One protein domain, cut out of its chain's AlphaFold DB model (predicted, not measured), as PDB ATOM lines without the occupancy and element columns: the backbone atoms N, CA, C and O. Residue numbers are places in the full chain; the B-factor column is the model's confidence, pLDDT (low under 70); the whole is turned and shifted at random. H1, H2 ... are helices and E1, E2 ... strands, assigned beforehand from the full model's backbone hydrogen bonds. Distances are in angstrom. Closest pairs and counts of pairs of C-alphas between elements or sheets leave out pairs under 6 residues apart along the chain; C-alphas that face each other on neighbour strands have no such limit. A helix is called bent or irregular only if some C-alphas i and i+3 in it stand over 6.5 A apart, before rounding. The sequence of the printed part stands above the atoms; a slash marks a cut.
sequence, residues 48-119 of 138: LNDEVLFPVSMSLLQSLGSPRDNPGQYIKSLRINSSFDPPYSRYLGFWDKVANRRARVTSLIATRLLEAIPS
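Overview. This is residues 48 to 119 of the 138 residues of the protein "F-box domain-containing protein" of Armillaria solidipes (UniProt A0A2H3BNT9). The long helix H4 makes one side of an open frame; H1 packs on it, small H2 sits by its last residues, and H3 makes a corner at its other end. Strand E1 runs back opposite, apart from H4. The 72 printed residues, mostly helix, run H1, H2, E1, H3, H4; the whole is only just loose, close to compact, with radius of gyration of the C-alphas 13.9 A and spans 42 by 24 by 22 A.

Arrangement. H4, residues 103 to 119, touches H1, residues 54 to 64, closest at C-alphas 116 and 64, 4.7 A. They run the same way at a steep tilt of 36 degrees, only just past shallow. Residues 116 to 119 alone touch H2, residues 71 to 74; C-alphas 119 and 72 are closest, 5.1 A. H1 and H2 only just touch, only at the corner, with 3 pairs of C-alphas within 8 A, the closest Leu 64 and Gly 72, 5.9 A. H3, residues 89 to 101, is close to H4 but not clearly touching, about perpendicular at 83 degrees; C-alphas 99 and 106 are closest, 7.3 A. E1, residues 77 to 81, pairs with no named strand. Every O i to N i+4 pair is within hydrogen-bond range in H1, 7 of 9 in H3 and 11 of 13 in H4; H2 is too short for one.

Along the chain. H4 is 25.2 A long, H3 19.0 A, H1 15.3 A, E1 13.1 A and H2 5.9 A. H1 begins at C-alpha 54 (155.643, 177.801, 174.151); H4 ends at C-alpha 119 (169.606, 190.753, 181.370). H3 is irregular, C-alphas 90 and 93 being 8.7 A apart; H4 only just, with 7.0 A between C-alphas 115 and 118.

Size, cuts and confidence. The two C-alphas farthest apart, of Arg 68 and Arg 90, are 43.9 A apart. The printed part has no cut and no long link. Residues 88 to 93 stand free; pLDDT is under 70 at residues 69, 83 to 92, 95 and 98 to 99.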
ATOM      1  N   LEU A  48     159.958 177.951 170.868       84.06
ATOM      2  CA  LEU A  48     158.888 178.857 170.439       84.06
ATOM      3  C   LEU A  48     157.967 178.236 169.375       84.06
ATOM      4  O   LEU A  48     157.049 178.892 168.889       84.06
ATOM      5  N   ASN A  49     158.219 176.971 169.031       80.62
ATOM      6  CA  ASN A  49     157.524 176.226 167.972       80.62
ATOM      7  C   ASN A  49     156.615 175.133 168.510       80.62
ATOM      8  O   ASN A  49     155.725 174.669 167.806       80.62
ATOM      9  N   ASP A  50     156.908 174.686 169.722       81.19
ATOM     10  CA  ASP A  50     156.217 173.605 170.396       81.19
ATOM     11  C   ASP A  50     155.091 174.219 171.226       81.19
ATOM     12  O   ASP A  50     155.358 175.014 172.124       81.19
ATOM     13  N   GLU A  51     153.839 173.879 170.923       81.69
ATOM     14  CA  GLU A  51     152.668 174.448 171.603       81.69
ATOM     15  C   GLU A  51     152.652 174.163 173.112       81.69
ATOM     16  O   GLU A  51     152.141 174.975 173.884       81.69
ATOM     17  N   VAL A  52     153.257 173.055 173.550       86.19
ATOM     18  CA  VAL A  52     153.338 172.663 174.962       86.19
ATOM     19  C   VAL A  52     154.407 173.480 175.684       86.19
ATOM     20  O   VAL A  52     154.198 173.935 176.809       86.19
ATOM     21  N   LEU A  53     155.559 173.696 175.043       86.81
ATOM     22  CA  LEU A  53     156.692 174.414 175.642       86.81
ATOM     23  C   LEU A  53     156.656 175.929 175.401       86.81
ATOM     24  O   LEU A  53     157.391 176.677 176.056       86.81
ATOM     25  N   PHE A  54     155.790 176.394 174.503       86.69
ATOM     26  CA  PHE A  54     155.643 177.801 174.151       86.69
ATOM     27  C   PHE A  54     155.297 178.687 175.362       86.69
ATOM     28  O   PHE A  54     156.007 179.674 175.579       86.69
ATOM     29  N   PRO A  55     154.301 178.357 176.214       89.44
ATOM     30  CA  PRO A  55     153.959 179.193 177.367       89.44
ATOM     31  C   PRO A  55     155.108 179.307 178.373       89.44
ATOM     32  O   PRO A  55     155.364 180.384 178.909       89.44
ATOM     33  N   VAL A  56     155.838 178.209 178.595       89.31
ATOM     34  CA  VAL A  56     156.992 178.168 179.506       89.31
ATOM     35  C   VAL A  56     158.129 179.034 178.964       89.31
ATOM     36  O   VAL A  56     158.697 179.843 179.699       89.31
ATOM     37  N   SER A  57     158.418 178.922 177.666       89.94
ATOM     38  CA  SER A  57     159.449 179.718 176.992       89.94
ATOM     39  C   SER A  57     159.115 181.214 177.018       89.94
ATOM     40  O   SER A  57     159.977 182.039 177.314       89.94
ATOM     41  N   MET A  58     157.849 181.575 176.786       90.38
ATOM     42  CA  MET A  58     157.384 182.961 176.869       90.38
ATOM     43  C   MET A  58     157.428 183.518 178.293       90.38
ATOM     44  O   MET A  58     157.810 184.672 178.481       90.38
ATOM     45  N   SER A  59     157.083 182.708 179.296       89.94
ATOM     46  CA  SER A  59     157.179 183.101 180.705       89.94
ATOM     47  C   SER A  59     158.626 183.379 181.119       89.94
ATOM     48  O   SER A  59     158.890 184.377 181.790       89.94
ATOM     49  N   LEU A  60     159.576 182.555 180.662       89.19
ATOM     50  CA  LEU A  60     161.000 182.775 180.908       89.19
ATOM     51  C   LEU A  60     161.525 184.031 180.198       89.19
ATOM     52  O   LEU A  60     162.277 184.798 180.786       89.19
ATOM     53  N   LEU A  61     161.099 184.295 178.960       88.62
ATOM     54  CA  LEU A  61     161.440 185.547 178.275       88.62
ATOM     55  C   LEU A  61     160.897 186.776 179.011       88.62
ATOM     56  O   LEU A  61     161.598 187.774 179.158       88.62
ATOM     57  N   GLN A  62     159.669 186.694 179.518       89.75
ATOM     58  CA  GLN A  62     159.080 187.770 180.307       89.75
ATOM     59  C   GLN A  62     159.824 187.993 181.631       89.75
ATOM     60  O   GLN A  62     159.995 189.141 182.038       89.75
ATOM     61  N   SER A  63     160.278 186.931 182.304       87.62
ATOM     62  CA  SER A  63     161.057 187.076 183.538       87.62
ATOM     63  C   SER A  63     162.455 187.630 183.276       87.62
ATOM     64  O   SER A  63     162.920 188.455 184.053       87.62
ATOM     65  N   LEU A  64     163.087 187.285 182.150       86.69
ATOM     66  CA  LEU A  64     164.351 187.891 181.719       86.69
ATOM     67  C   LEU A  64     164.228 189.395 181.434       86.69
ATOM     68  O   LEU A  64     165.183 190.136 181.656       86.69
ATOM     69  N   GLY A  65     163.063 189.851 180.972       83.19
ATOM     70  CA  GLY A  65     162.764 191.276 180.807       83.19
ATOM     71  C   GLY A  65     162.399 192.007 182.103       83.19
ATOM     72  O   GLY A  65     162.288 193.233 182.110       83.19
ATOM     73  N   SER A  66     162.198 191.286 183.211       83.44
ATOM     74  CA  SER A  66     161.799 191.874 184.489       83.44
ATOM     75  C   SER A  66     163.012 192.387 185.277       83.44
ATOM     76  O   SER A  66     164.001 191.674 185.430       83.44
ATOM     77  N   PRO A  67     162.945 193.591 185.872       72.19
ATOM     78  CA  PRO A  67     164.027 194.117 186.702       72.19
ATOM     79  C   PRO A  67     164.077 193.514 188.117       72.19
ATOM     80  O   PRO A  67     165.056 193.741 188.824       72.19
ATOM     81  N   ARG A  68     163.028 192.801 188.565       72.62
ATOM     82  CA  ARG A  68     162.910 192.317 189.957       72.62
ATOM     83  C   ARG A  68     163.634 190.999 190.215       72.62
ATOM     84  O   ARG A  68     164.269 190.860 191.250       72.62
ATOM     85  N   ASP A  69     163.565 190.086 189.258       69.00
ATOM     86  CA  ASP A  69     164.233 188.792 189.295       69.00
ATOM     87  C   ASP A  69     165.018 188.714 187.996       69.00
ATOM     88  O   ASP A  69     164.411 188.700 186.932       69.00
ATOM     89  N   ASN A  70     166.349 188.746 188.059       73.50
ATOM     90  CA  ASN A  70     167.208 188.728 186.875       73.50
ATOM     91  C   ASN A  70     167.771 187.311 186.660       73.50
ATOM     92  O   ASN A  70     168.951 187.085 186.940       73.50
ATOM     93  N   PRO A  71     166.970 186.329 186.187       81.31
ATOM     94  CA  PRO A  71     167.445 184.961 185.993       81.31
ATOM     95  C   PRO A  71     168.561 184.883 184.948       81.31
ATOM     96  O   PRO A  71     169.342 183.934 184.968       81.31
ATOM     97  N   GLY A  72     168.685 185.889 184.075       82.38
ATOM     98  CA  GLY A  72     169.719 185.929 183.048       82.38
ATOM     99  C   GLY A  72     171.137 185.952 183.601       82.38
ATOM    100  O   GLY A  72     172.031 185.488 182.907       82.38
ATOM    101  N   GLN A  73     171.349 186.365 184.858       84.06
ATOM    102  CA  GLN A  73     172.669 186.301 185.503       84.06
ATOM    103  C   GLN A  73     173.224 184.873 185.634       84.06
ATOM    104  O   GLN A  73     174.428 184.695 185.795       84.06
ATOM    105  N   TYR A  74     172.350 183.864 185.594       86.50
ATOM    106  CA  TYR A  74     172.736 182.457 185.669       86.50
ATOM    107  C   TYR A  74     172.880 181.814 184.287       86.50
ATOM    108  O   TYR A  74     173.525 180.778 184.165       86.50
ATOM    109  N   ILE A  75     172.310 182.428 183.246       88.88
ATOM    110  CA  ILE A  75     172.310 181.886 181.888       88.88
ATOM    111  C   ILE A  75     173.671 182.139 181.249       88.88
ATOM    112  O   ILE A  75     174.053 183.286 181.012       88.88
ATOM    113  N   LYS A  76     174.381 181.056 180.920       85.81
ATOM    114  CA  LYS A  76     175.635 181.092 180.150       85.81
ATOM    115  C   LYS A  76     175.407 180.807 178.672       85.81
ATOM    116  O   LYS A  76     176.146 181.302 177.826       85.81
ATOM    117  N   SER A  77     174.397 179.999 178.356       84.88
ATOM    118  CA  SER A  77     174.032 179.655 176.984       84.88
ATOM    119  C   SER A  77     172.521 179.701 176.807       84.88
ATOM    120  O   SER A  77     171.780 179.098 177.584       84.88
ATOM    121  N   LEU A  78     172.079 180.405 175.764       86.31
ATOM    122  CA  LEU A  78     170.683 180.490 175.358       86.31
ATOM    123  C   LEU A  78     170.545 179.973 173.929       86.31
ATOM    124  O   LEU A  78     171.154 180.511 173.005       86.31
ATOM    125  N   ARG A  79     169.709 178.955 173.742       86.81
ATOM    126  CA  ARG A  79     169.311 178.454 172.427       86.81
ATOM    127  C   ARG A  79     167.853 178.804 172.182       86.81
ATOM    128  O   ARG A  79     166.998 178.473 172.995       86.81
ATOM    129  N   ILE A  80     167.567 179.442 171.054       85.81
ATOM    130  CA  ILE A  80     166.203 179.771 170.642       85.81
ATOM    131  C   ILE A  80     165.859 178.879 169.456       85.81
ATOM    132  O   ILE A  80     166.457 178.996 168.392       85.81
ATOM    133  N   ASN A  81     164.906 177.975 169.649       82.44
ATOM    134  CA  ASN A  81     164.349 177.158 168.585       82.44
ATOM    135  C   ASN A  81     163.063 177.838 168.112       82.44
ATOM    136  O   ASN A  81     162.029 177.782 168.785       82.44
ATOM    137  N   SER A  82     163.160 178.516 166.971       75.06
ATOM    138  CA  SER A  82     162.080 179.282 166.358       75.06
ATOM    139  C   SER A  82     161.773 178.750 164.952       75.06
ATOM    140  O   SER A  82     162.635 178.215 164.270       75.06
ATOM    141  N   SER A  83     160.513 178.822 164.538       65.56
ATOM    142  CA  SER A  83     160.006 178.479 163.207       65.56
ATOM    143  C   SER A  83     159.903 179.738 162.358       65.56
ATOM    144  O   SER A  83     159.362 179.706 161.260       65.56
ATOM    145  N   PHE A  84     160.350 180.863 162.922       61.78
ATOM    146  CA  PHE A  84     160.349 182.171 162.299       61.78
ATOM    147  C   PHE A  84     161.661 182.442 161.563       61.78
ATOM    148  O   PHE A  84     161.757 183.471 160.908       61.78
ATOM    149  N   ASP A  85     162.630 181.523 161.630       56.56
ATOM    150  CA  ASP A  85     163.799 181.532 160.762       56.56
ATOM    151  C   ASP A  85     163.390 180.983 159.389       56.56
ATOM    152  O   ASP A  85     163.113 179.784 159.265       56.56
ATOM    153  N   PRO A  86     163.283 181.827 158.346       55.72
ATOM    154  CA  PRO A  86     162.863 181.354 157.040       55.72
ATOM    155  C   PRO A  86     163.947 180.421 156.466       55.72
ATOM    156  O   PRO A  86     165.105 180.833 156.340       55.72
ATOM    157  N   PRO A  87     163.613 179.184 156.053       52.75
ATOM    158  CA  PRO A  87     164.497 178.359 155.258       52.75
ATOM    159  C   PRO A  87     164.589 178.976 153.863       52.75
ATOM    160  O   PRO A  87     163.813 178.653 152.968       52.75
ATOM    161  N   TYR A  88     165.574 179.851 153.691       54.97
ATOM    162  CA  TYR A  88     166.088 180.336 152.414       54.97
ATOM    163  C   TYR A  88     165.115 181.164 151.545       54.97
ATOM    164  O   TYR A  88     163.903 180.971 151.469       54.97
ATOM    165  N   SER A  89     165.702 182.104 150.808       58.19
ATOM    166  CA  SER A  89     165.047 183.139 149.995       58.19
ATOM    167  C   SER A  89     164.066 182.649 148.915       58.19
ATOM    168  O   SER A  89     163.341 183.461 148.347       58.19
ATOM    169  N   ARG A  90     163.986 181.340 148.627       59.09
ATOM    170  CA  ARG A  90     163.127 180.789 147.559       59.09
ATOM    171  C   ARG A  90     161.631 180.756 147.888       59.09
ATOM    172  O   ARG A  90     160.837 180.574 146.973       59.09
ATOM    173  N   TYR A  91     161.232 180.969 149.146       64.31
ATOM    174  CA  TYR A  91     159.826 180.880 149.573       64.31
ATOM    175  C   TYR A  91     159.315 182.131 150.307       64.31
ATOM    176  O   TYR A  91     158.392 182.033 151.116       64.31
ATOM    177  N   LEU A  92     159.880 183.309 150.012       67.31
ATOM    178  CA  LEU A  92     159.530 184.591 150.650       67.31
ATOM    179  C   LEU A  92     158.014 184.836 150.731       67.31
ATOM    180  O   LEU A  92     157.497 185.040 151.818       67.31
ATOM    181  N   GLY A  93     157.268 184.687 149.631       71.19
ATOM    182  CA  GLY A  93     155.818 184.941 149.636       71.19
ATOM    183  C   GLY A  93     154.980 183.954 150.469       71.19
ATOM    184  O   GLY A  93     153.882 184.292 150.913       71.19
ATOM    185  N   PHE A  94     155.471 182.732 150.699       71.69
ATOM    186  CA  PHE A  94     154.834 181.779 151.616       71.69
ATOM    187  C   PHE A  94     155.141 182.154 153.069       71.69
ATOM    188  O   PHE A  94     154.227 182.212 153.892       71.69
ATOM    189  N   TRP A  95     156.400 182.486 153.364       67.75
ATOM    190  CA  TRP A  95     156.821 182.916 154.695       67.75
ATOM    191  C   TRP A  95     156.226 184.261 155.099       67.75
ATOM    192  O   TRP A  95     155.822 184.387 156.246       67.75
ATOM    193  N   ASP A  96     156.020 185.195 154.172       70.94
ATOM    194  CA  ASP A  96     155.283 186.438 154.421       70.94
ATOM    195  C   ASP A  96     153.833 186.157 154.815       70.94
ATOM    196  O   ASP A  96     153.299 186.766 155.737       70.94
ATOM    197  N   LYS A  97     153.171 185.189 154.168       73.75
ATOM    198  CA  LYS A  97     151.809 184.782 154.551       73.75
ATOM    199  C   LYS A  97     151.782 184.121 155.929       73.75
ATOM    200  O   LYS A  97     150.867 184.386 156.708       73.75
ATOM    201  N   VAL A  98     152.762 183.274 156.240       69.06
ATOM    202  CA  VAL A  98     152.890 182.618 157.552       69.06
ATOM    203  C   VAL A  98     153.200 183.643 158.648       69.06
ATOM    204  O   VAL A  98     152.537 183.642 159.688       69.06
ATOM    205  N   ALA A  99     154.137 184.555 158.394       67.69
ATOM    206  CA  ALA A  99     154.511 185.647 159.282       67.69
ATOM    207  C   ALA A  99     153.329 186.589 159.521       67.69
ATOM    208  O   ALA A  99     153.022 186.879 160.671       67.69
ATOM    209  N   ASN A 100     152.586 186.972 158.478       73.81
ATOM    210  CA  ASN A 100     151.395 187.814 158.611       73.81
ATOM    211  C   ASN A 100     150.281 187.135 159.418       73.81
ATOM    212  O   ASN A 100     149.672 187.766 160.280       73.81
ATOM    213  N   ARG A 101     150.040 185.830 159.219       78.75
ATOM    214  CA  ARG A 101     149.070 185.070 160.035       78.75
ATOM    215  C   ARG A 101     149.461 185.008 161.509       78.75
ATOM    216  O   ARG A 101     148.587 184.952 162.369       78.75
ATOM    217  N   ARG A 102     150.762 185.014 161.804       76.94
ATOM    218  CA  ARG A 102     151.310 184.936 163.165       76.94
ATOM    219  C   ARG A 102     151.859 186.271 163.667       76.94
ATOM    220  O   ARG A 102     152.494 186.290 164.715       76.94
ATOM    221  N   ALA A 103     151.558 187.386 162.996       78.94
ATOM    222  CA  ALA A 103     152.225 188.670 163.214       78.94
ATOM    223  C   ALA A 103     152.165 189.136 164.671       78.94
ATOM    224  O   ALA A 103     153.159 189.606 165.214       78.94
ATOM    225  N   ARG A 104     151.022 188.933 165.338       82.94
ATOM    226  CA  ARG A 104     150.862 189.261 166.763       82.94
ATOM    227  C   ARG A 104     151.801 188.450 167.655       82.94
ATOM    228  O   ARG A 104     152.414 189.006 168.558       82.94
ATOM    229  N   VAL A 105     151.917 187.150 167.395       82.50
ATOM    230  CA  VAL A 105     152.770 186.240 168.170       82.50
ATOM    231  C   VAL A 105     154.239 186.542 167.898       82.50
ATOM    232  O   VAL A 105     155.006 186.702 168.840       82.50
ATOM    233  N   THR A 106     154.620 186.708 166.631       80.81
ATOM    234  CA  THR A 106     155.986 187.077 166.239       80.81
ATOM    235  C   THR A 106     156.396 188.421 166.840       80.81
ATOM    236  O   THR A 106     157.482 188.535 167.400       80.81
ATOM    237  N   SER A 107     155.512 189.424 166.791       84.00
ATOM    238  CA  SER A 107     155.752 190.728 167.412       84.00
ATOM    239  C   SER A 107     155.922 190.604 168.921       84.00
ATOM    240  O   SER A 107     156.842 191.199 169.468       84.00
ATOM    241  N   LEU A 108     155.076 189.822 169.597       87.44
ATOM    242  CA  LEU A 108     155.183 189.606 171.038       87.44
ATOM    243  C   LEU A 108     156.515 188.941 171.408       87.44
ATOM    244  O   LEU A 108     157.194 189.402 172.322       87.44
ATOM    245  N   ILE A 109     156.905 187.886 170.688       85.38
ATOM    246  CA  ILE A 109     158.194 187.207 170.873       85.38
ATOM    247  C   ILE A 109     159.345 188.200 170.697       85.38
ATOM    248  O   ILE A 109     160.221 188.269 171.557       85.38
ATOM    249  N   ALA A 110     159.331 188.987 169.617       84.69
ATOM    250  CA  ALA A 110     160.366 189.976 169.334       84.69
ATOM    251  C   ALA A 110     160.472 191.021 170.452       84.69
ATOM    252  O   ALA A 110     161.569 191.283 170.941       84.69
ATOM    253  N   THR A 111     159.343 191.561 170.920       88.44
ATOM    254  CA  THR A 111     159.315 192.499 172.050       88.44
ATOM    255  C   THR A 111     159.928 191.879 173.304       88.44
ATOM    256  O   THR A 111     160.806 192.484 173.912       88.44
ATOM    257  N   ARG A 112     159.538 190.652 173.670       87.25
ATOM    258  CA  ARG A 112     160.077 189.987 174.868       87.25
ATOM    259  C   ARG A 112     161.560 189.656 174.754       87.25
ATOM    260  O   ARG A 112     162.282 189.757 175.740       87.25
ATOM    261  N   LEU A 113     162.027 189.291 173.564       86.00
ATOM    262  CA  LEU A 113     163.453 189.093 173.318       86.00
ATOM    263  C   LEU A 113     164.231 190.392 173.519       86.00
ATOM    264  O   LEU A 113     165.236 190.375 174.220       86.00
ATOM    265  N   LEU A 114     163.748 191.511 172.971       87.25
ATOM    266  CA  LEU A 114     164.377 192.821 173.154       87.25
ATOM    267  C   LEU A 114     164.421 193.235 174.631       87.25
ATOM    268  O   LEU A 114     165.456 193.703 175.100       87.25
ATOM    269  N   GLU A 115     163.338 193.002 175.375       87.88
ATOM    270  CA  GLU A 115     163.285 193.240 176.824       87.88
ATOM    271  C   GLU A 115     164.290 192.370 177.600       87.88
ATOM    272  O   GLU A 115     164.847 192.826 178.594       87.88
ATOM    273  N   ALA A 116     164.564 191.145 177.140       86.12
ATOM    274  CA  ALA A 116     165.498 190.214 177.776       86.12
ATOM    275  C   ALA A 116     166.985 190.515 177.489       86.12
ATOM    276  O   ALA A 116     167.858 190.081 178.247       86.12
ATOM    277  N   ILE A 117     167.311 191.261 176.423       84.81
ATOM    278  CA  ILE A 117     168.704 191.551 176.020       84.81
ATOM    279  C   ILE A 117     169.545 192.160 177.157       84.81
ATOM    280  O   ILE A 117     170.659 191.677 177.376       84.81
ATOM    281  N   PRO A 118     169.087 193.180 177.910       83.50
ATOM    282  CA  PRO A 118     169.879 193.771 178.992       83.50
ATOM    283  C   PRO A 118     170.259 192.769 180.091       83.50
ATOM    284  O   PRO A 118     171.350 192.843 180.657       83.50
ATOM    285  N   SER A 119     169.373 191.817 180.388       82.62
ATOM    286  CA  SER A 119     169.606 190.753 181.370       82.62
ATOM    287  C   SER A 119     170.690 189.781 180.891       82.62
ATOM    288  O   SER A 119     171.648 189.498 181.615       82.62
TER     289      SER A 119